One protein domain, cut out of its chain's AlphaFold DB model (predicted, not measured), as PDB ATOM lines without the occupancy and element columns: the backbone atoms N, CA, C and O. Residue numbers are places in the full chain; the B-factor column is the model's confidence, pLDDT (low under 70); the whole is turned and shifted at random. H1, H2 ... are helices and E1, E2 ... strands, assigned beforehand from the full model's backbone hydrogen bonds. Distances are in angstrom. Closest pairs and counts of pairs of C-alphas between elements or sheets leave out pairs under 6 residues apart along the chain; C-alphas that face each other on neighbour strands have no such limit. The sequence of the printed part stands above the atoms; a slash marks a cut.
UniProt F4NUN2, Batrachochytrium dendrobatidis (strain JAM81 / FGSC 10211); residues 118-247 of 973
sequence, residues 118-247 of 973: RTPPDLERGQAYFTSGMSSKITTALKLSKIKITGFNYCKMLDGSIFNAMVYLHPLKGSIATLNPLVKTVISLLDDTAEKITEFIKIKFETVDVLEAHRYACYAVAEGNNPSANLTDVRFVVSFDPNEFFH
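This is residues 118 to 247 of the 973 residues of a protein of Batrachochytrium dendrobatidis (strain JAM81 / FGSC 10211) (UniProt F4NUN2). A long helical hairpin, H4 and H5, makes one end of an elongated domain with its turn at residues 205 to 209, while the two short helices H1 and H2 make the other end. Between these ends lies a small sheet of three short strands, E1, E2 and E3, which the last residues of H5 graze. The printed part has 130 residues, with six named helices and three named strands in the order H1 H2 E1 E2 H3 H4 H5 E3 H6; the sheet's order is E1 E2 E3, all antiparallel. The class is mostly helix, though under half of the residues, 61 of 130, are in named elements. The whole is compact, with a radius of gyration of the C-alphas of 15.0 A and spans of 52 by 30 by 23 A.

After residues 118 to 131, which hold no named element, H1 covers residues 132 to 135, with C-alpha 132 at (35.286, 11.040, 89.484). H2 is residues 138 to 141, E1 residues 146 to 148 and E2 residues 162 to 164. H3 is residues 176 to 179. H4, residues 183 to 204, is 32.0 A long from C-alpha 183 at (46.964, 15.796, 97.778). H5, residues 210 to 223, is 20.0 A long. E3 is residues 237 to 239, and H6, residues 242 to 245, ends with C-alpha 245 at (49.173, 27.348, 113.474).

H1 and H2 only just touch, with 3 pairs of C-alphas within 8 A, and only at the corner by their link; the closest C-alphas are those of Met 134 and Thr 140, 6.4 A. E1 and E2 form a hairpin, antiparallel at 141 degrees, with N 163 and O 147 at 2.8 A. E2 is antiparallel to E3 at 140 degrees, with N 162 and O 239 at 2.8 A. H3 only grazes the sheet, with its residues 176 to 177. H4 and H5 form a helical hairpin and touch, opposite ways at a steep tilt of 44 degrees; their closest C-alphas are those of Ala 194 and Ala 217, 4.7 A. H5 only grazes the sheet, with its residues 219 to 223; Ala 222 and Val 237 of E3 have the closest C-alphas, 5.4 A. H4 and H6 are not on the sheet, and they are apart. Every O i to N i+4 pair is within hydrogen-bond range in H5 and 17 of 18 in H4; H1, H2, H3 and H6 are too short for such a pair.

The two C-alphas farthest apart are those of Gly 133 and Thr 207, 52.3 A. The printed part has no cut. The links E1 to E2, E2 to H3 and H5 to E3 are long; in the second, residues 168 to 169 pair antiparallel with residues 174 to 175. The mean pLDDT of the printed part is 85.7, and it is under 70 in residues 118 to 123, 125 to 126 and 128 to 144.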
ATOM      1  N   ARG A 118      28.463  22.363 105.287       48.09
ATOM      2  CA  ARG A 118      29.115  21.103 105.648       48.09
ATOM      3  C   ARG A 118      30.573  21.374 106.004       48.09
ATOM      4  O   ARG A 118      31.215  22.223 105.386       48.09
ATOM      5  N   THR A 119      31.080  20.627 106.977       46.97
ATOM      6  CA  THR A 119      32.509  20.544 107.287       46.97
ATOM      7  C   THR A 119      33.288  20.194 106.010       46.97
ATOM      8  O   THR A 119      32.812  19.340 105.251       46.97
ATOM      9  N   PRO A 120      34.442  20.831 105.732       57.38
ATOM     10  CA  PRO A 120      35.312  20.409 104.637       57.38
ATOM     11  C   PRO A 120      35.711  18.932 104.792       57.38
ATOM     12  O   PRO A 120      35.817  18.463 105.927       57.38
ATOM     13  N   PRO A 121      35.930  18.193 103.691       60.41
ATOM     14  CA  PRO A 121      36.366  16.804 103.769       60.41
ATOM     15  C   PRO A 121      37.800  16.709 104.312       60.41
ATOM     16  O   PRO A 121      38.684  17.429 103.848       60.41
ATOM     17  N   ASP A 122      38.017  15.792 105.254       60.72
ATOM     18  CA  ASP A 122      39.351  15.304 105.615       60.72
ATOM     19  C   ASP A 122      39.837  14.340 104.520       60.72
ATOM     20  O   ASP A 122      39.081  13.469 104.081       60.72
ATOM     21  N   LEU A 123      41.072  14.521 104.040       64.00
ATOM     22  CA  LEU A 123      41.622  13.819 102.873       64.00
ATOM     23  C   LEU A 123      43.043  13.315 103.145       64.00
ATOM     24  O   LEU A 123      43.889  14.042 103.667       64.00
ATOM     25  N   GLU A 124      43.325  12.079 102.740       72.06
ATOM     26  CA  GLU A 124      44.633  11.441 102.929       72.06
ATOM     27  C   GLU A 124      45.591  11.680 101.748       72.06
ATOM     28  O   GLU A 124      45.172  11.894 100.610       72.06
ATOM     29  N   ARG A 125      46.910  11.562 101.984       69.88
ATOM     30  CA  ARG A 125      47.969  11.858 100.987       69.88
ATOM     31  C   ARG A 125      47.834  11.124  99.642       69.88
ATOM     32  O   ARG A 125      48.342  11.630  98.642       69.88
ATOM     33  N   GLY A 126      47.221   9.938  99.627       63.91
ATOM     34  CA  GLY A 126      47.012   9.119  98.424       63.91
ATOM     35  C   GLY A 126      45.713   9.404  97.663       63.91
ATOM     36  O   GLY A 126      45.486   8.808  96.614       63.91
ATOM     37  N   GLN A 127      44.851  10.281  98.180       72.94
ATOM     38  CA  GLN A 127      43.547  10.587  97.597       72.94
ATOM     39  C   GLN A 127      43.624  11.799  96.652       72.94
ATOM     40  O   GLN A 127      44.552  12.613  96.700       72.94
ATOM     41  N   ALA A 128      42.622  11.913  95.780       65.38
ATOM     42  CA  ALA A 128      42.340  13.126  95.019       65.38
ATOM     43  C   ALA A 128      41.287  13.961  95.766       65.38
ATOM     44  O   ALA A 128      40.436  13.401  96.459       65.38
ATOM     45  N   TYR A 129      41.311  15.285  95.604       64.19
ATOM     46  CA  TYR A 129      40.392  16.197  96.303       64.19
ATOM     47  C   TYR A 129      38.912  15.970  95.957       64.19
ATOM     48  O   TYR A 129      38.029  16.251  96.769       64.19
ATOM     49  N   PHE A 130      38.635  15.445  94.762       68.19
ATOM     50  CA  PHE A 130      37.293  15.162  94.263       68.19
ATOM     51  C   PHE A 130      37.223  13.755  93.665       68.19
ATOM     52  O   PHE A 130      38.122  13.320  92.944       68.19
ATOM     53  N   THR A 131      36.122  13.041  93.904       63.97
ATOM     54  CA  THR A 131      35.869  11.756  93.232       63.97
ATOM     55  C   THR A 131      35.442  11.974  91.775       63.97
ATOM     56  O   THR A 131      34.906  13.029  91.415       63.97
ATOM     57  N   SER A 132      35.629  10.967  90.917       56.66
ATOM     58  CA  SER A 132      35.286  11.040  89.484       56.66
ATOM     59  C   SER A 132      33.815  11.408  89.225       56.66
ATOM     60  O   SER A 132      33.518  12.156  88.295       56.66
ATOM     61  N   GLY A 133      32.893  10.964  90.087       55.47
ATOM     62  CA  GLY A 133      31.469  11.323  90.034       55.47
ATOM     63  C   GLY A 133      31.112  12.712  90.591       55.47
ATOM     64  O   GLY A 133      29.992  13.180  90.371       55.47
ATOM     65  N   MET A 134      32.026  13.376  91.309       52.84
ATOM     66  CA  MET A 134      31.854  14.753  91.799       52.84
ATOM     67  C   MET A 134      32.361  15.793  90.796       52.84
ATOM     68  O   MET A 134      31.700  16.813  90.609       52.84
ATOM     69  N   SER A 135      33.489  15.513  90.133       48.00
ATOM     70  CA  SER A 135      34.119  16.399  89.138       48.00
ATOM     71  C   SER A 135      33.181  16.759  87.973       48.00
ATOM     72  O   SER A 135      33.104  17.914  87.560       48.00
ATOM     73  N   SER A 136      32.366  15.808  87.504       50.25
ATOM     74  CA  SER A 136      31.459  15.998  86.359       50.25
ATOM     75  C   SER A 136      30.234  16.889  86.620       50.25
ATOM     76  O   SER A 136      29.451  17.134  85.700       50.25
ATOM     77  N   LYS A 137      30.024  17.383  87.850       54.53
ATOM     78  CA  LYS A 137      28.846  18.185  88.219       54.53
ATOM     79  C   LYS A 137      29.257  19.582  88.682       54.53
ATOM     80  O   LYS A 137      29.589  19.794  89.845       54.53
ATOM     81  N   ILE A 138      29.115  20.562  87.788       48.88
ATOM     82  CA  ILE A 138      29.396  21.995  88.022       48.88
ATOM     83  C   ILE A 138      28.677  22.527  89.287       48.88
ATOM     84  O   ILE A 138      29.244  23.294  90.064       48.88
ATOM     85  N   THR A 139      27.462  22.045  89.572       47.41
ATOM     86  CA  THR A 139      26.678  22.385  90.779       47.41
ATOM     87  C   THR A 139      27.244  21.797  92.087       47.41
ATOM     88  O   THR A 139      26.868  22.234  93.175       47.41
ATOM     89  N   THR A 140      28.132  20.804  92.002       46.84
ATOM     90  CA  THR A 140      28.868  20.214  93.135       46.84
ATOM     91  C   THR A 140      30.189  20.947  93.375       46.84
ATOM     92  O   THR A 140      30.550  21.151  94.530       46.84
ATOM     93  N   ALA A 141      30.863  21.429  92.324       46.97
ATOM     94  CA  ALA A 141      32.095  22.220  92.447       46.97
ATOM     95  C   ALA A 141      31.885  23.507  93.275       46.97
ATOM     96  O   ALA A 141      32.653  23.795  94.191       46.97
ATOM     97  N   LEU A 142      30.765  24.213  93.064       49.00
ATOM     98  CA  LEU A 142      30.370  25.367  93.889       49.00
ATOM     99  C   LEU A 142      30.114  25.027  95.374       49.00
ATOM    100  O   LEU A 142      30.134  25.929  96.209       49.00
ATOM    101  N   LYS A 143      29.882  23.752  95.722       49.84
ATOM    102  CA  LYS A 143      29.688  23.294  97.113       49.84
ATOM    103  C   LYS A 143      30.990  22.893  97.815       49.84
ATOM    104  O   LYS A 143      30.959  22.687  99.024       49.84
ATOM    105  N   LEU A 144      32.105  22.780  97.090       60.56
ATOM    106  CA  LEU A 144      33.397  22.309  97.607       60.56
ATOM    107  C   LEU A 144      34.555  23.261  97.249       60.56
ATOM    108  O   LEU A 144      35.697  22.841  97.097       60.56
ATOM    109  N   SER A 145      34.280  24.566  97.158       77.44
ATOM    110  CA  SER A 145      35.326  25.585  96.976       77.44
ATOM    111  C   SER A 145      36.299  25.676  98.156       77.44
ATOM    112  O   SER A 145      37.361  26.273  98.016       77.44
ATOM    113  N   LYS A 146      35.962  25.089  99.309       87.25
ATOM    114  CA  LYS A 146      36.796  25.041 100.512       87.25
ATOM    115  C   LYS A 146      37.255  23.614 100.777       87.25
ATOM    116  O   LYS A 146      36.425  22.742 101.023       87.25
ATOM    117  N   ILE A 147      38.566  23.413 100.769       89.06
ATOM    118  CA  ILE A 147      39.227  22.141 101.076       89.06
ATOM    119  C   ILE A 147      40.059  22.298 102.345       89.06
ATOM    120  O   ILE A 147      40.641  23.356 102.569       89.06
ATOM    121  N   LYS A 148      40.114  21.256 103.171       91.44
ATOM    122  CA  LYS A 148      41.054  21.162 104.291       91.44
ATOM    123  C   LYS A 148      42.293  20.415 103.801       91.44
ATOM    124  O   LYS A 148      42.156  19.450 103.051       91.44
ATOM    125  N   ILE A 149      43.484  20.886 104.160       91.62
ATOM    126  CA  ILE A 149      44.749  20.231 103.799       91.62
ATOM    127  C   ILE A 149      45.475  19.833 105.086       91.62
ATOM    128  O   ILE A 149      45.554  20.614 106.032       91.62
ATOM    129  N   THR A 150      45.957  18.594 105.127       93.12
ATOM    130  CA  THR A 150      46.600  17.963 106.287       93.12
ATOM    131  C   THR A 150      47.720  17.035 105.838       93.12
ATOM    132  O   THR A 150      47.643  16.419 104.773       93.12
ATOM    133  N   GLY A 151      48.729  16.875 106.686       92.88
ATOM    134  CA  GLY A 151      49.916  16.084 106.427       92.88
ATOM    135  C   GLY A 151      51.009  16.862 105.697       92.88
ATOM    136  O   GLY A 151      51.679  16.253 104.861       92.88
ATOM    137  N   PHE A 152      51.213  18.148 105.992       96.06
ATOM    138  CA  PHE A 152      52.429  18.872 105.601       96.06
ATOM    139  C   PHE A 152      53.680  18.232 106.241       96.06
ATOM    140  O   PHE A 152      53.610  17.612 107.304       96.06
ATOM    141  N   ASN A 153      54.841  18.318 105.584       95.75
ATOM    142  CA  ASN A 153      56.109  17.800 106.124       95.75
ATOM    143  C   ASN A 153      56.930  18.929 106.741       95.75
ATOM    144  O   ASN A 153      57.416  18.784 107.863       95.75
ATOM    145  N   TYR A 154      57.055  20.031 105.998       97.38
ATOM    146  CA  TYR A 154      57.789  21.227 106.388       97.38
ATOM    147  C   TYR A 154      56.849  22.179 107.132       97.38
ATOM    148  O   TYR A 154      57.022  22.418 108.325       97.38
ATOM    149  N   CYS A 155      55.767  22.616 106.485       97.31
ATOM    150  CA  CYS A 155      54.812  23.569 107.047       97.31
ATOM    151  C   CYS A 155      53.705  22.917 107.888       97.31
ATOM    152  O   CYS A 155      52.521  23.167 107.671       97.31
ATOM    153  N   LYS A 156      54.074  22.102 108.885       96.50
ATOM    154  CA  LYS A 156      53.114  21.408 109.776       96.50
ATOM    155  C   LYS A 156      52.108  22.341 110.453       96.50
ATOM    156  O   LYS A 156      50.965  21.961 110.645       96.50
ATOM    157  N   MET A 157      52.497  23.587 110.725       95.75
ATOM    158  CA  MET A 157      51.609  24.630 111.263       95.75
ATOM    159  C   MET A 157      50.418  24.992 110.349       95.75
ATOM    160  O   MET A 157      49.514  25.708 110.768       95.75
ATOM    161  N   LEU A 158      50.408  24.526 109.094       96.94
ATOM    162  CA  LEU A 158      49.285  24.669 108.169       96.94
ATOM    163  C   LEU A 158      48.324  23.469 108.193       96.94
ATOM    164  O   LEU A 158      47.275  23.544 107.548       96.94
ATOM    165  N   ASP A 159      48.633  22.387 108.918       95.75
ATOM    166  CA  ASP A 159      47.745  21.228 109.026       95.75
ATOM    167  C   ASP A 159      46.357  21.651 109.527       95.75
ATOM    168  O   ASP A 159      46.193  22.471 110.425       95.75
ATOM    169  N   GLY A 160      45.320  21.133 108.873       93.19
ATOM    170  CA  GLY A 160      43.930  21.443 109.190       93.19
ATOM    171  C   GLY A 160      43.427  22.788 108.659       93.19
ATOM    172  O   GLY A 160      42.219  23.036 108.703       93.19
ATOM    173  N   SER A 161      44.303  23.616 108.084       95.12
ATOM    174  CA  SER A 161      43.917  24.888 107.473       95.12
ATOM    175  C   SER A 161      43.036  24.679 106.238       95.12
ATOM    176  O   SER A 161      43.134  23.686 105.507       95.12
ATOM    177  N   ILE A 162      42.145  25.643 106.006       94.88
ATOM    178  CA  ILE A 162      41.157  25.633 104.930       94.88
ATOM    179  C   ILE A 162      41.645  26.528 103.793       94.88
ATOM    180  O   ILE A 162      41.875  27.719 103.995       94.88
ATOM    181  N   PHE A 163      41.705  25.976 102.584       94.25
ATOM    182  CA  PHE A 163      42.151  26.639 101.359       94.25
ATOM    183  C   PHE A 163      41.025  26.744 100.330       94.25
ATOM    184  O   PHE A 163      40.069  25.961 100.344       94.25
ATOM    185  N   ASN A 164      41.128  27.716  99.424       92.44
ATOM    186  CA  ASN A 164      40.170  27.914  98.345       92.44
ATOM    187  C   ASN A 164      40.587  27.120  97.097       92.44
ATOM    188  O   ASN A 164      41.435  27.553  96.322       92.44
ATOM    189  N   ALA A 165      39.952  25.969  96.871       90.75
ATOM    190  CA  ALA A 165      40.256  25.066  95.759       90.75
ATOM    191  C   ALA A 165      40.026  25.679  94.365       90.75
ATOM    192  O   ALA A 165      40.539  25.143  93.385       90.75
ATOM    193  N   MET A 166      39.264  26.776  94.266       89.06
ATOM    194  CA  MET A 166      38.996  27.485  93.006       89.06
ATOM    195  C   MET A 166      40.105  28.473  92.616       89.06
ATOM    196  O   MET A 166      40.081  28.996  91.504       89.06
ATOM    197  N   VAL A 167      41.054  28.762  93.513       92.25
ATOM    198  CA  VAL A 167      42.166  29.682  93.236       92.25
ATOM    199  C   VAL A 167      43.114  29.052  92.221       92.25
ATOM    200  O   VAL A 167      43.496  27.888  92.342       92.25
ATOM    201  N   TYR A 168      43.470  29.824  91.196       94.19
ATOM    202  CA  TYR A 168      44.432  29.421  90.179       94.19
ATOM    203  C   TYR A 168      45.844  29.461  90.768       94.19
ATOM    204  O   TYR A 168      46.262  30.503  91.266       94.19
ATOM    205  N   LEU A 169      46.567  28.343  90.707       95.88
ATOM    206  CA  LEU A 169      47.951  28.244  91.163       95.88
ATOM    207  C   LEU A 169      48.881  28.243  89.944       95.88
ATOM    208  O   LEU A 169      48.853  27.309  89.135       95.88
ATOM    209  N   HIS A 170      49.721  29.273  89.828       96.44
ATOM    210  CA  HIS A 170      50.634  29.491  88.700       96.44
ATOM    211  C   HIS A 170      51.515  28.265  88.391       96.44
ATOM    212  O   HIS A 170      51.563  27.870  87.223       96.44
ATOM    213  N   PRO A 171      52.126  27.572  89.382       96.12
ATOM    214  CA  PRO A 171      52.954  26.391  89.114       96.12
ATOM    215  C   PRO A 171      52.169  25.173  88.605       96.12
ATOM    216  O   PRO A 171      52.731  24.339  87.899       96.12
ATOM    217  N   LEU A 172      50.873  25.066  88.930       93.62
ATOM    218  CA  LEU A 172      50.006  23.976  88.461       93.62
ATOM    219  C   LEU A 172      49.320  24.290  87.122       93.62
ATOM    220  O   LEU A 172      48.770  23.383  86.501       93.62
ATOM    221  N   LYS A 173      49.346  25.553  86.675       94.44
ATOM    222  CA  LYS A 173      48.619  26.059  85.493       94.44
ATOM    223  C   LYS A 173      47.099  25.837  85.565       94.44
ATOM    224  O   LYS A 173      46.442  25.574  84.560       94.44
ATOM    225  N   GLY A 174      46.534  25.928  86.767       91.00
ATOM    226  CA  GLY A 174      45.108  25.733  87.014       91.00
ATOM    227  C   GLY A 174      44.763  25.765  88.498       91.00
ATOM    228  O   GLY A 174      45.631  25.939  89.352       91.00
ATOM    229  N   SER A 175      43.480  25.590  88.812       89.38
ATOM    230  CA  SER A 175      43.005  25.450  90.193       89.38
ATOM    231  C   SER A 175      42.935  23.983  90.622       89.38
ATOM    232  O   SER A 175      42.792  23.085  89.782       89.38
ATOM    233  N   ILE A 176      42.969  23.726  91.932       88.94
ATOM    234  CA  ILE A 176      42.815  22.373  92.493       88.94
ATOM    235  C   ILE A 176      41.449  21.781  92.105       88.94
ATOM    236  O   ILE A 176      41.367  20.603  91.765       88.94
ATOM    237  N   ALA A 177      40.396  22.603  92.063       83.94
ATOM    238  CA  ALA A 177      39.057  22.207  91.626       83.94
ATOM    239  C   ALA A 177      38.988  21.784  90.149       83.94
ATOM    240  O   ALA A 177      38.243  20.867  89.812       83.94
ATOM    241  N   THR A 178      39.761  22.428  89.269       83.56
ATOM    242  CA  THR A 178      39.783  22.104  87.831       83.56
ATOM    243  C   THR A 178      40.712  20.945  87.483       83.56
ATOM    244  O   THR A 178      40.403  20.176  86.580       83.56
ATOM    245  N   LEU A 179      41.853  20.829  88.170       85.94
ATOM    246  CA  LEU A 179      42.898  19.853  87.842       85.94
ATOM    247  C   LEU A 179      42.800  18.561  88.663       85.94
ATOM    248  O   LEU A 179      43.310  17.533  88.231       85.94
ATOM    249  N   ASN A 180      42.168  18.617  89.841       85.38
ATOM    250  CA  ASN A 180      42.068  17.523  90.809       85.38
ATOM    251  C   ASN A 180      43.400  16.761  91.043       85.38
ATOM    252  O   ASN A 180      43.435  15.535  90.902       85.38
ATOM    253  N   PRO A 181      44.508  17.464  91.362       87.62
ATOM    254  CA  PRO A 181      45.799  16.829  91.612       87.62
ATOM    255  C   PRO A 181      45.744  15.916  92.846       87.62
ATOM    256  O   PRO A 181      44.862  16.040  93.697       87.62
ATOM    257  N   LEU A 182      46.735  15.033  92.985       88.94
ATOM    258  CA  LEU A 182      46.936  14.285  94.227       88.94
ATOM    259  C   LEU A 182      47.259  15.249  95.376       88.94
ATOM    260  O   LEU A 182      48.034  16.193  95.194       88.94
ATOM    261  N   VAL A 183      46.736  14.971  96.574       87.00
ATOM    262  CA  VAL A 183      46.964  15.796  97.778       87.00
ATOM    263  C   VAL A 183      48.461  16.019  98.036       87.00
ATOM    264  O   VAL A 183      48.897  17.147  98.270       87.00
ATOM    265  N   LYS A 184      49.281  14.965  97.889       92.19
ATOM    266  CA  LYS A 184      50.744  15.050  98.023       92.19
ATOM    267  C   LYS A 184      51.387  16.078  97.076       92.19
ATOM    268  O   LYS A 184      52.345  16.727  97.477       92.19
ATOM    269  N   THR A 185      50.883  16.247  95.852       93.31
ATOM    270  CA  THR A 185      51.455  17.181  94.863       93.31
ATOM    271  C   THR A 185      51.316  18.635  95.312       93.31
ATOM    272  O   THR A 185      52.258  19.409  95.166       93.31
ATOM    273  N   VAL A 186      50.170  18.999  95.894       94.25
ATOM    274  CA  VAL A 186      49.943  20.350  96.435       94.25
ATOM    275  C   VAL A 186      50.775  20.567  97.698       94.25
ATOM    276  O   VAL A 186      51.403  21.612  97.832       94.25
ATOM    277  N   ILE A 187      50.838  19.573  98.590       96.56
ATOM    278  CA  ILE A 187      51.645  19.650  99.817       96.56
ATOM    279  C   ILE A 187      53.128  19.858  99.489       96.56
ATOM    280  O   ILE A 187      53.720  20.798 100.006       96.56
ATOM    281  N   SER A 188      53.711  19.049  98.595       96.75
ATOM    282  CA  SER A 188      55.112  19.217  98.179       96.75
ATOM    283  C   SER A 188      55.363  20.574  97.521       96.75
ATOM    284  O   SER A 188      56.353  21.214  97.840       96.75
ATOM    285  N   LEU A 189      54.454  21.081  96.676       97.06
ATOM    286  CA  LEU A 189      54.609  22.420  96.092       97.06
ATOM    287  C   LEU A 189      54.716  23.517  97.168       97.06
ATOM    288  O   LEU A 189      55.513  24.440  97.014       97.06
ATOM    289  N   LEU A 190      53.928  23.424  98.240       97.88
ATOM    290  CA  LEU A 190      53.911  24.410  99.322       97.88
ATOM    291  C   LEU A 190      55.123  24.247 100.254       97.88
ATOM    292  O   LEU A 190      55.814  25.233 100.503       97.88
ATOM    293  N   ASP A 191      55.421  23.019 100.696       98.38
ATOM    294  CA  ASP A 191      56.594  22.688 101.521       98.38
ATOM    295  C   ASP A 191      57.902  23.119 100.815       98.38
ATOM    296  O   ASP A 191      58.658  23.925 101.357       98.38
ATOM    297  N   ASP A 192      58.125  22.675  99.569       98.31
ATOM    298  CA  ASP A 192      59.339  22.958  98.784       98.31
ATOM    299  C   ASP A 192      59.503  24.457  98.460       98.31
ATOM    300  O   ASP A 192      60.600  24.911  98.123       98.31
ATOM    301  N   THR A 193      58.409  25.227  98.449       98.12
ATOM    302  CA  THR A 193      58.453  26.684  98.242       98.12
ATOM    303  C   THR A 193      58.784  27.403  99.546       98.12
ATOM    304  O   THR A 193      59.623  28.304  99.549       98.12
ATOM    305  N   ALA A 194      58.192  26.978 100.663       98.25
ATOM    306  CA  ALA A 194      58.468  27.554 101.973       98.25
ATOM    307  C   ALA A 194      59.917  27.300 102.424       98.25
ATOM    308  O   ALA A 194      60.570  28.207 102.945       98.25
ATOM    309  N   GLU A 195      60.464  26.110 102.167       98.31
ATOM    310  CA  GLU A 195      61.866  25.795 102.471       98.31
ATOM    311  C   GLU A 195      62.833  26.728 101.717       98.31
ATOM    312  O   GLU A 195      63.742  27.301 102.319       98.31
ATOM    313  N   LYS A 196      62.570  26.997 100.429       97.50
ATOM    314  CA  LYS A 196      63.355  27.952  99.620       97.50
ATOM    315  C   LYS A 196      63.275  29.385 100.145       97.50
ATOM    316  O   LYS A 196      64.293  30.072 100.160       97.50
ATOM    317  N   ILE A 197      62.095  29.841 100.578       96.00
ATOM    318  CA  ILE A 197      61.927  31.176 101.182       96.00
ATOM    319  C   ILE A 197      62.700  31.261 102.506       96.00
ATOM    320  O   ILE A 197      63.386  32.252 102.750       96.00
ATOM    321  N   THR A 198      62.646  30.214 103.332       96.88
ATOM    322  CA  THR A 198      63.347  30.167 104.625       96.88
ATOM    323  C   THR A 198      64.862  30.215 104.440       96.88
ATOM    324  O   THR A 198      65.528  31.041 105.065       96.88
ATOM    325  N   GLU A 199      65.418  29.394 103.543       95.81
ATOM    326  CA  GLU A 199      66.855  29.419 103.238       95.81
ATOM    327  C   GLU A 199      67.288  30.739 102.584       95.81
ATOM    328  O   GLU A 199      68.342  31.267 102.936       95.81
ATOM    329  N   PHE A 200      66.463  31.342 101.717       94.31
ATOM    330  CA  PHE A 200      66.730  32.688 101.196       94.31
ATOM    331  C   PHE A 200      66.845  33.723 102.324       94.31
ATOM    332  O   PHE A 200      67.832  34.454 102.371       94.31
ATOM    333  N   ILE A 201      65.880  33.766 103.253       94.06
ATOM    334  CA  ILE A 201      65.888  34.704 104.389       94.06
ATOM    335  C   ILE A 201      67.122  34.472 105.268       94.06
ATOM    336  O   ILE A 201      67.835  35.420 105.585       94.06
ATOM    337  N   LYS A 202      67.417  33.214 105.602       92.25
ATOM    338  CA  LYS A 202      68.556  32.803 106.435       92.25
ATOM    339  C   LYS A 202      69.915  33.168 105.824       92.25
ATOM    340  O   LYS A 202      70.783  33.659 106.539       92.25
ATOM    341  N   ILE A 203      70.102  32.964 104.516       91.50
ATOM    342  CA  ILE A 203      71.346  33.310 103.802       91.50
ATOM    343  C   ILE A 203      71.484  34.828 103.636       91.50
ATOM    344  O   ILE A 203      72.578  35.376 103.755       91.50
ATOM    345  N   LYS A 204      70.385  35.522 103.331       90.81
ATOM    346  CA  LYS A 204      70.386  36.959 103.036       90.81
ATOM    347  C   LYS A 204      70.454  37.826 104.300       90.81
ATOM    348  O   LYS A 204      70.985  38.935 104.243       90.81
ATOM    349  N   PHE A 205      69.921  37.336 105.418       89.88
ATOM    350  CA  PHE A 205      69.728  38.085 106.658       89.88
ATOM    351  C   PHE A 205      70.195  37.272 107.879       89.88
ATOM    352  O   PHE A 205      69.392  36.906 108.733       89.88
ATOM    353  N   GLU A 206      71.509  37.041 107.990       83.69
ATOM    354  CA  GLU A 206      72.175  36.178 108.996       83.69
ATOM    355  C   GLU A 206      71.735  36.368 110.465       83.69
ATOM    356  O   GLU A 206      71.957  35.500 111.304       83.69
ATOM    357  N   THR A 207      71.149  37.520 110.806       88.44
ATOM    358  CA  THR A 207      70.731  37.868 112.173       88.44
ATOM    359  C   THR A 207      69.253  37.605 112.481       88.44
ATOM    360  O   THR A 207      68.836  37.827 113.618       88.44
ATOM    361  N   VAL A 208      68.451  37.220 111.486       91.94
ATOM    362  CA  VAL A 208      67.024  36.882 111.644       91.94
ATOM    363  C   VAL A 208      66.889  35.512 112.307       91.94
ATOM    364  O   VAL A 208      67.685  34.611 112.050       91.94
ATOM    365  N   ASP A 209      65.890  35.355 113.172       93.00
ATOM    366  CA  ASP A 209      65.596  34.061 113.779       93.00
ATOM    367  C   ASP A 209      65.094  33.046 112.728       93.00
ATOM    368  O   ASP A 209      64.237  33.345 111.893       93.00
ATOM    369  N   VAL A 210      65.639  31.825 112.749       93.44
ATOM    370  CA  VAL A 210      65.324  30.787 111.751       93.44
ATOM    371  C   VAL A 210      63.890  30.262 111.902       93.44
ATOM    372  O   VAL A 210      63.268  29.907 110.900       93.44
ATOM    373  N   LEU A 211      63.337  30.242 113.118       93.38
ATOM    374  CA  LEU A 211      61.941  29.882 113.358       93.38
ATOM    375  C   LEU A 211      61.000  30.977 112.840       93.38
ATOM    376  O   LEU A 211      59.994  30.644 112.218       93.38
ATOM    377  N   GLU A 212      61.341  32.256 113.013       93.00
ATOM    378  CA  GLU A 212      60.579  33.375 112.430       93.00
ATOM    379  C   GLU A 212      60.583  33.320 110.895       93.00
ATOM    380  O   GLU A 212      59.532  33.410 110.255       93.00
ATOM    381  N   ALA A 213      61.755  33.086 110.289       95.19
ATOM    382  CA  ALA A 213      61.893  32.897 108.846       95.19
ATOM    383  C   ALA A 213      61.036  31.726 108.327       95.19
ATOM    384  O   ALA A 213      60.364  31.858 107.302       95.19
ATOM    385  N   HIS A 214      61.020  30.607 109.058       96.75
ATOM    386  CA  HIS A 214      60.212  29.427 108.749       96.75
ATOM    387  C   HIS A 214      58.705  29.701 108.861       96.75
ATOM    388  O   HIS A 214      57.947  29.391 107.938       96.75
ATOM    389  N   ARG A 215      58.255  30.321 109.962       96.38
ATOM    390  CA  ARG A 215      56.836  30.644 110.185       96.38
ATOM    391  C   ARG A 215      56.317  31.615 109.128       96.38
ATOM    392  O   ARG A 215      55.280  31.343 108.522       96.38
ATOM    393  N   TYR A 216      57.083  32.666 108.821       95.75
ATOM    394  CA  TYR A 216      56.760  33.579 107.726       95.75
ATOM    395  C   TYR A 216      56.691  32.865 106.372       95.75
ATOM    396  O   TYR A 216      55.747  33.090 105.620       95.75
ATOM    397  N   ALA A 217      57.643  31.985 106.052       96.81
ATOM    398  CA  ALA A 217      57.623  31.249 104.791       96.81
ATOM    399  C   ALA A 217      56.368  30.370 104.647       96.81
ATOM    400  O   ALA A 217      55.741  30.354 103.585       96.81
ATOM    401  N   CYS A 218      55.954  29.696 105.724       97.75
ATOM    402  CA  CYS A 218      54.727  28.903 105.749       97.75
ATOM    403  C   CYS A 218      53.460  29.765 105.629       97.75
ATOM    404  O   CYS A 218      52.560  29.429 104.855       97.75
ATOM    405  N   TYR A 219      53.395  30.912 106.311       96.38
ATOM    406  CA  TYR A 219      52.324  31.890 106.105       96.38
ATOM    407  C   TYR A 219      52.292  32.405 104.653       96.38
ATOM    408  O   TYR A 219      51.235  32.462 104.022       96.38
ATOM    409  N   ALA A 220      53.459  32.714 104.081       95.44
ATOM    410  CA  ALA A 220      53.595  33.240 102.730       95.44
ATOM    411  C   ALA A 220      53.102  32.248 101.663       95.44
ATOM    412  O   ALA A 220      52.356  32.653 100.768       95.44
ATOM    413  N   VAL A 221      53.440  30.957 101.744       97.00
ATOM    414  CA  VAL A 221      52.894  29.970 100.790       97.00
ATOM    415  C   VAL A 221      51.398  29.721 100.995       97.00
ATOM    416  O   VAL A 221      50.700  29.417 100.029       97.00
ATOM    417  N   ALA A 222      50.881  29.904 102.215       96.62
ATOM    418  CA  ALA A 222      49.454  29.772 102.492       96.62
ATOM    419  C   ALA A 222      48.622  30.934 101.919       96.62
ATOM    420  O   ALA A 222      47.568  30.700 101.327       96.62
ATOM    421  N   GLU A 223      49.097  32.178 102.033       94.19
ATOM    422  CA  GLU A 223      48.502  33.321 101.327       94.19
ATOM    423  C   GLU A 223      48.643  33.164  99.806       94.19
ATOM    424  O   GLU A 223      47.689  33.397  99.064       94.19
ATOM    425  N   GLY A 224      49.829  32.763  99.338       94.19
ATOM    426  CA  GLY A 224      50.166  32.519  97.933       94.19
ATOM    427  C   GLY A 224      50.291  33.772  97.055       94.19
ATOM    428  O   GLY A 224      51.080  33.758  96.112       94.19
ATOM    429  N   ASN A 225      49.576  34.856  97.380       91.75
ATOM    430  CA  ASN A 225      49.506  36.106  96.611       91.75
ATOM    431  C   ASN A 225      50.418  37.242  97.113       91.75
ATOM    432  O   ASN A 225      50.196  38.413  96.811       91.75
ATOM    433  N   ASN A 226      51.438  36.902  97.896       89.62
ATOM    434  CA  ASN A 226      52.558  37.793  98.206       89.62
ATOM    435  C   ASN A 226      53.732  37.503  97.249       89.62
ATOM    436  O   ASN A 226      53.844  36.374  96.758       89.62
ATOM    437  N   PRO A 227      54.654  38.456  97.020       88.12
ATOM    438  CA  PRO A 227      55.705  38.258  96.023       88.12
ATOM    439  C   PRO A 227      56.832  37.312  96.471       88.12
ATOM    440  O   PRO A 227      57.622  36.894  95.632       88.12
ATOM    441  N   SER A 228      56.915  36.951  97.759       89.62
ATOM    442  CA  SER A 228      57.878  35.953  98.251       89.62
ATOM    443  C   SER A 228      57.506  34.531  97.825       89.62
ATOM    444  O   SER A 228      58.392  33.754  97.485       89.62
ATOM    445  N   ALA A 229      56.211  34.198  97.816       93.00
ATOM    446  CA  ALA A 229      55.710  32.904  97.351       93.00
ATOM    447  C   ALA A 229      55.322  32.909  95.861       93.00
ATOM    448  O   ALA A 229      55.597  31.938  95.159       93.00
ATOM    449  N   ASN A 230      54.693  33.991  95.380       92.94
ATOM    450  CA  ASN A 230      54.267  34.193  93.989       92.94
ATOM    451  C   ASN A 230      53.534  32.981  93.364       92.94
ATOM    452  O   ASN A 230      53.780  32.583  92.223       92.94
ATOM    453  N   LEU A 231      52.641  32.354  94.136       95.50
ATOM    454  CA  LEU A 231      51.919  31.145  93.733       95.50
ATOM    455  C   LEU A 231      50.607  31.456  93.003       95.50
ATOM    456  O   LEU A 231      50.100  30.596  92.283       95.50
ATOM    457  N   THR A 232      50.032  32.641  93.213       94.75
ATOM    458  CA  THR A 232      48.715  33.041  92.694       94.75
ATOM    459  C   THR A 232      48.505  34.555  92.810       94.75
ATOM    460  O   THR A 232      49.242  35.225  93.523       94.75
ATOM    461  N   ASP A 233      47.479  35.100  92.154       91.75
ATOM    462  CA  ASP A 233      47.155  36.536  92.175       91.75
ATOM    463  C   ASP A 233      46.167  36.919  93.297       91.75
ATOM    464  O   ASP A 233      45.963  38.099  93.587       91.75
ATOM    465  N   VAL A 234      45.525  35.933  93.940       90.81
ATOM    466  CA  VAL A 234      44.505  36.139  94.985       90.81
ATOM    467  C   VAL A 234      44.734  35.215  96.178       90.81
ATOM    468  O   VAL A 234      45.188  34.090  96.009       90.81
ATOM    469  N   ARG A 235      44.385  35.674  97.386       91.88
ATOM    470  CA  ARG A 235      44.592  34.933  98.642       91.88
ATOM    471  C   ARG A 235      44.082  33.485  98.557       91.88
ATOM    472  O   ARG A 235      42.892  33.252  98.328       91.88
ATOM    473  N   PHE A 236      44.981  32.524  98.769       94.75
ATOM    474  CA  PHE A 236      44.710  31.092  98.635       94.75
ATOM    475  C   PHE A 236      44.103  30.471  99.903       94.75
ATOM    476  O   PHE A 236      43.095  29.760  99.820       94.75
ATOM    477  N   VAL A 237      44.659  30.762 101.082       94.81
ATOM    478  CA  VAL A 237      44.088  30.352 102.374       94.81
ATOM    479  C   VAL A 237      42.791  31.109 102.694       94.81
ATOM    480  O   VAL A 237      42.629  32.298 102.429       94.81
ATOM    481  N   VAL A 238      41.834  30.391 103.281       92.31
ATOM    482  CA  VAL A 238      40.535  30.901 103.752       92.31
ATOM    483  C   VAL A 238      40.526  31.037 105.272       92.31
ATOM    484  O   VAL A 238      39.958  31.995 105.805       92.31
ATOM    485  N   SER A 239      41.118  30.074 105.979       93.38
ATOM    486  CA  SER A 239      41.364  30.171 107.419       93.38
ATOM    487  C   SER A 239      42.407  29.176 107.902       93.38
ATOM    488  O   SER A 239      42.411  28.035 107.447       93.38
ATOM    489  N   PHE A 240      43.211  29.586 108.876       95.44
ATOM    490  CA  PHE A 240      44.151  28.709 109.572       95.44
ATOM    491  C   PHE A 240      43.440  27.874 110.643       95.44
ATOM    492  O   PHE A 240      42.449  28.332 111.222       95.44
ATOM    493  N   ASP A 241      43.941  26.669 110.931       94.62
ATOM    494  CA  ASP A 241      43.558  25.976 112.164       94.62
ATOM    495  C   ASP A 241      44.328  26.599 113.345       94.62
ATOM    496  O   ASP A 241      45.562  26.581 113.342       94.62
ATOM    497  N   PRO A 242      43.649  27.163 114.364       93.62
ATOM    498  CA  PRO A 242      44.331  27.803 115.486       93.62
ATOM    499  C   PRO A 242      45.210  26.835 116.286       93.62
ATOM    500  O   PRO A 242      46.225  27.246 116.849       93.62
ATOM    501  N   ASN A 243      44.832  25.556 116.349       91.69
ATOM    502  CA  ASN A 243      45.513  24.551 117.150       91.69
ATOM    503  C   ASN A 243      46.781  24.020 116.495       91.69
ATOM    504  O   ASN A 243      47.612  23.504 117.230       91.69
ATOM    505  N   GLU A 244      46.948  24.140 115.182       94.31
ATOM    506  CA  GLU A 244      48.202  23.772 114.511       94.31
ATOM    507  C   GLU A 244      49.061  25.011 114.231       94.31
ATOM    508  O   GLU A 244      50.268  24.998 114.477       94.31
ATOM    509  N   PHE A 245      48.444  26.130 113.834       96.06
ATOM    510  CA  PHE A 245      49.173  27.348 113.474       96.06
ATOM    511  C   PHE A 245      49.892  28.001 114.665       96.06
ATOM    512  O   PHE A 245      51.030  28.466 114.534       96.06
ATOM    513  N   PHE A 246      49.243  28.017 115.837       95.56
ATOM    514  CA  PHE A 246      49.724  28.737 117.020       95.56
ATOM    515  C   PHE A 246      50.202  27.853 118.174       95.56
ATOM    516  O   PHE A 246      50.802  28.387 119.094       95.56
ATOM    517  N   HIS A 247      49.984  26.535 118.187       83.25
ATOM    518  CA  HIS A 247      50.202  25.731 119.406       83.25
ATOM    519  C   HIS A 247      51.623  25.798 119.994       83.25
ATOM    520  O   HIS A 247      51.770  25.757 121.212       83.25
TER     521      HIS A 247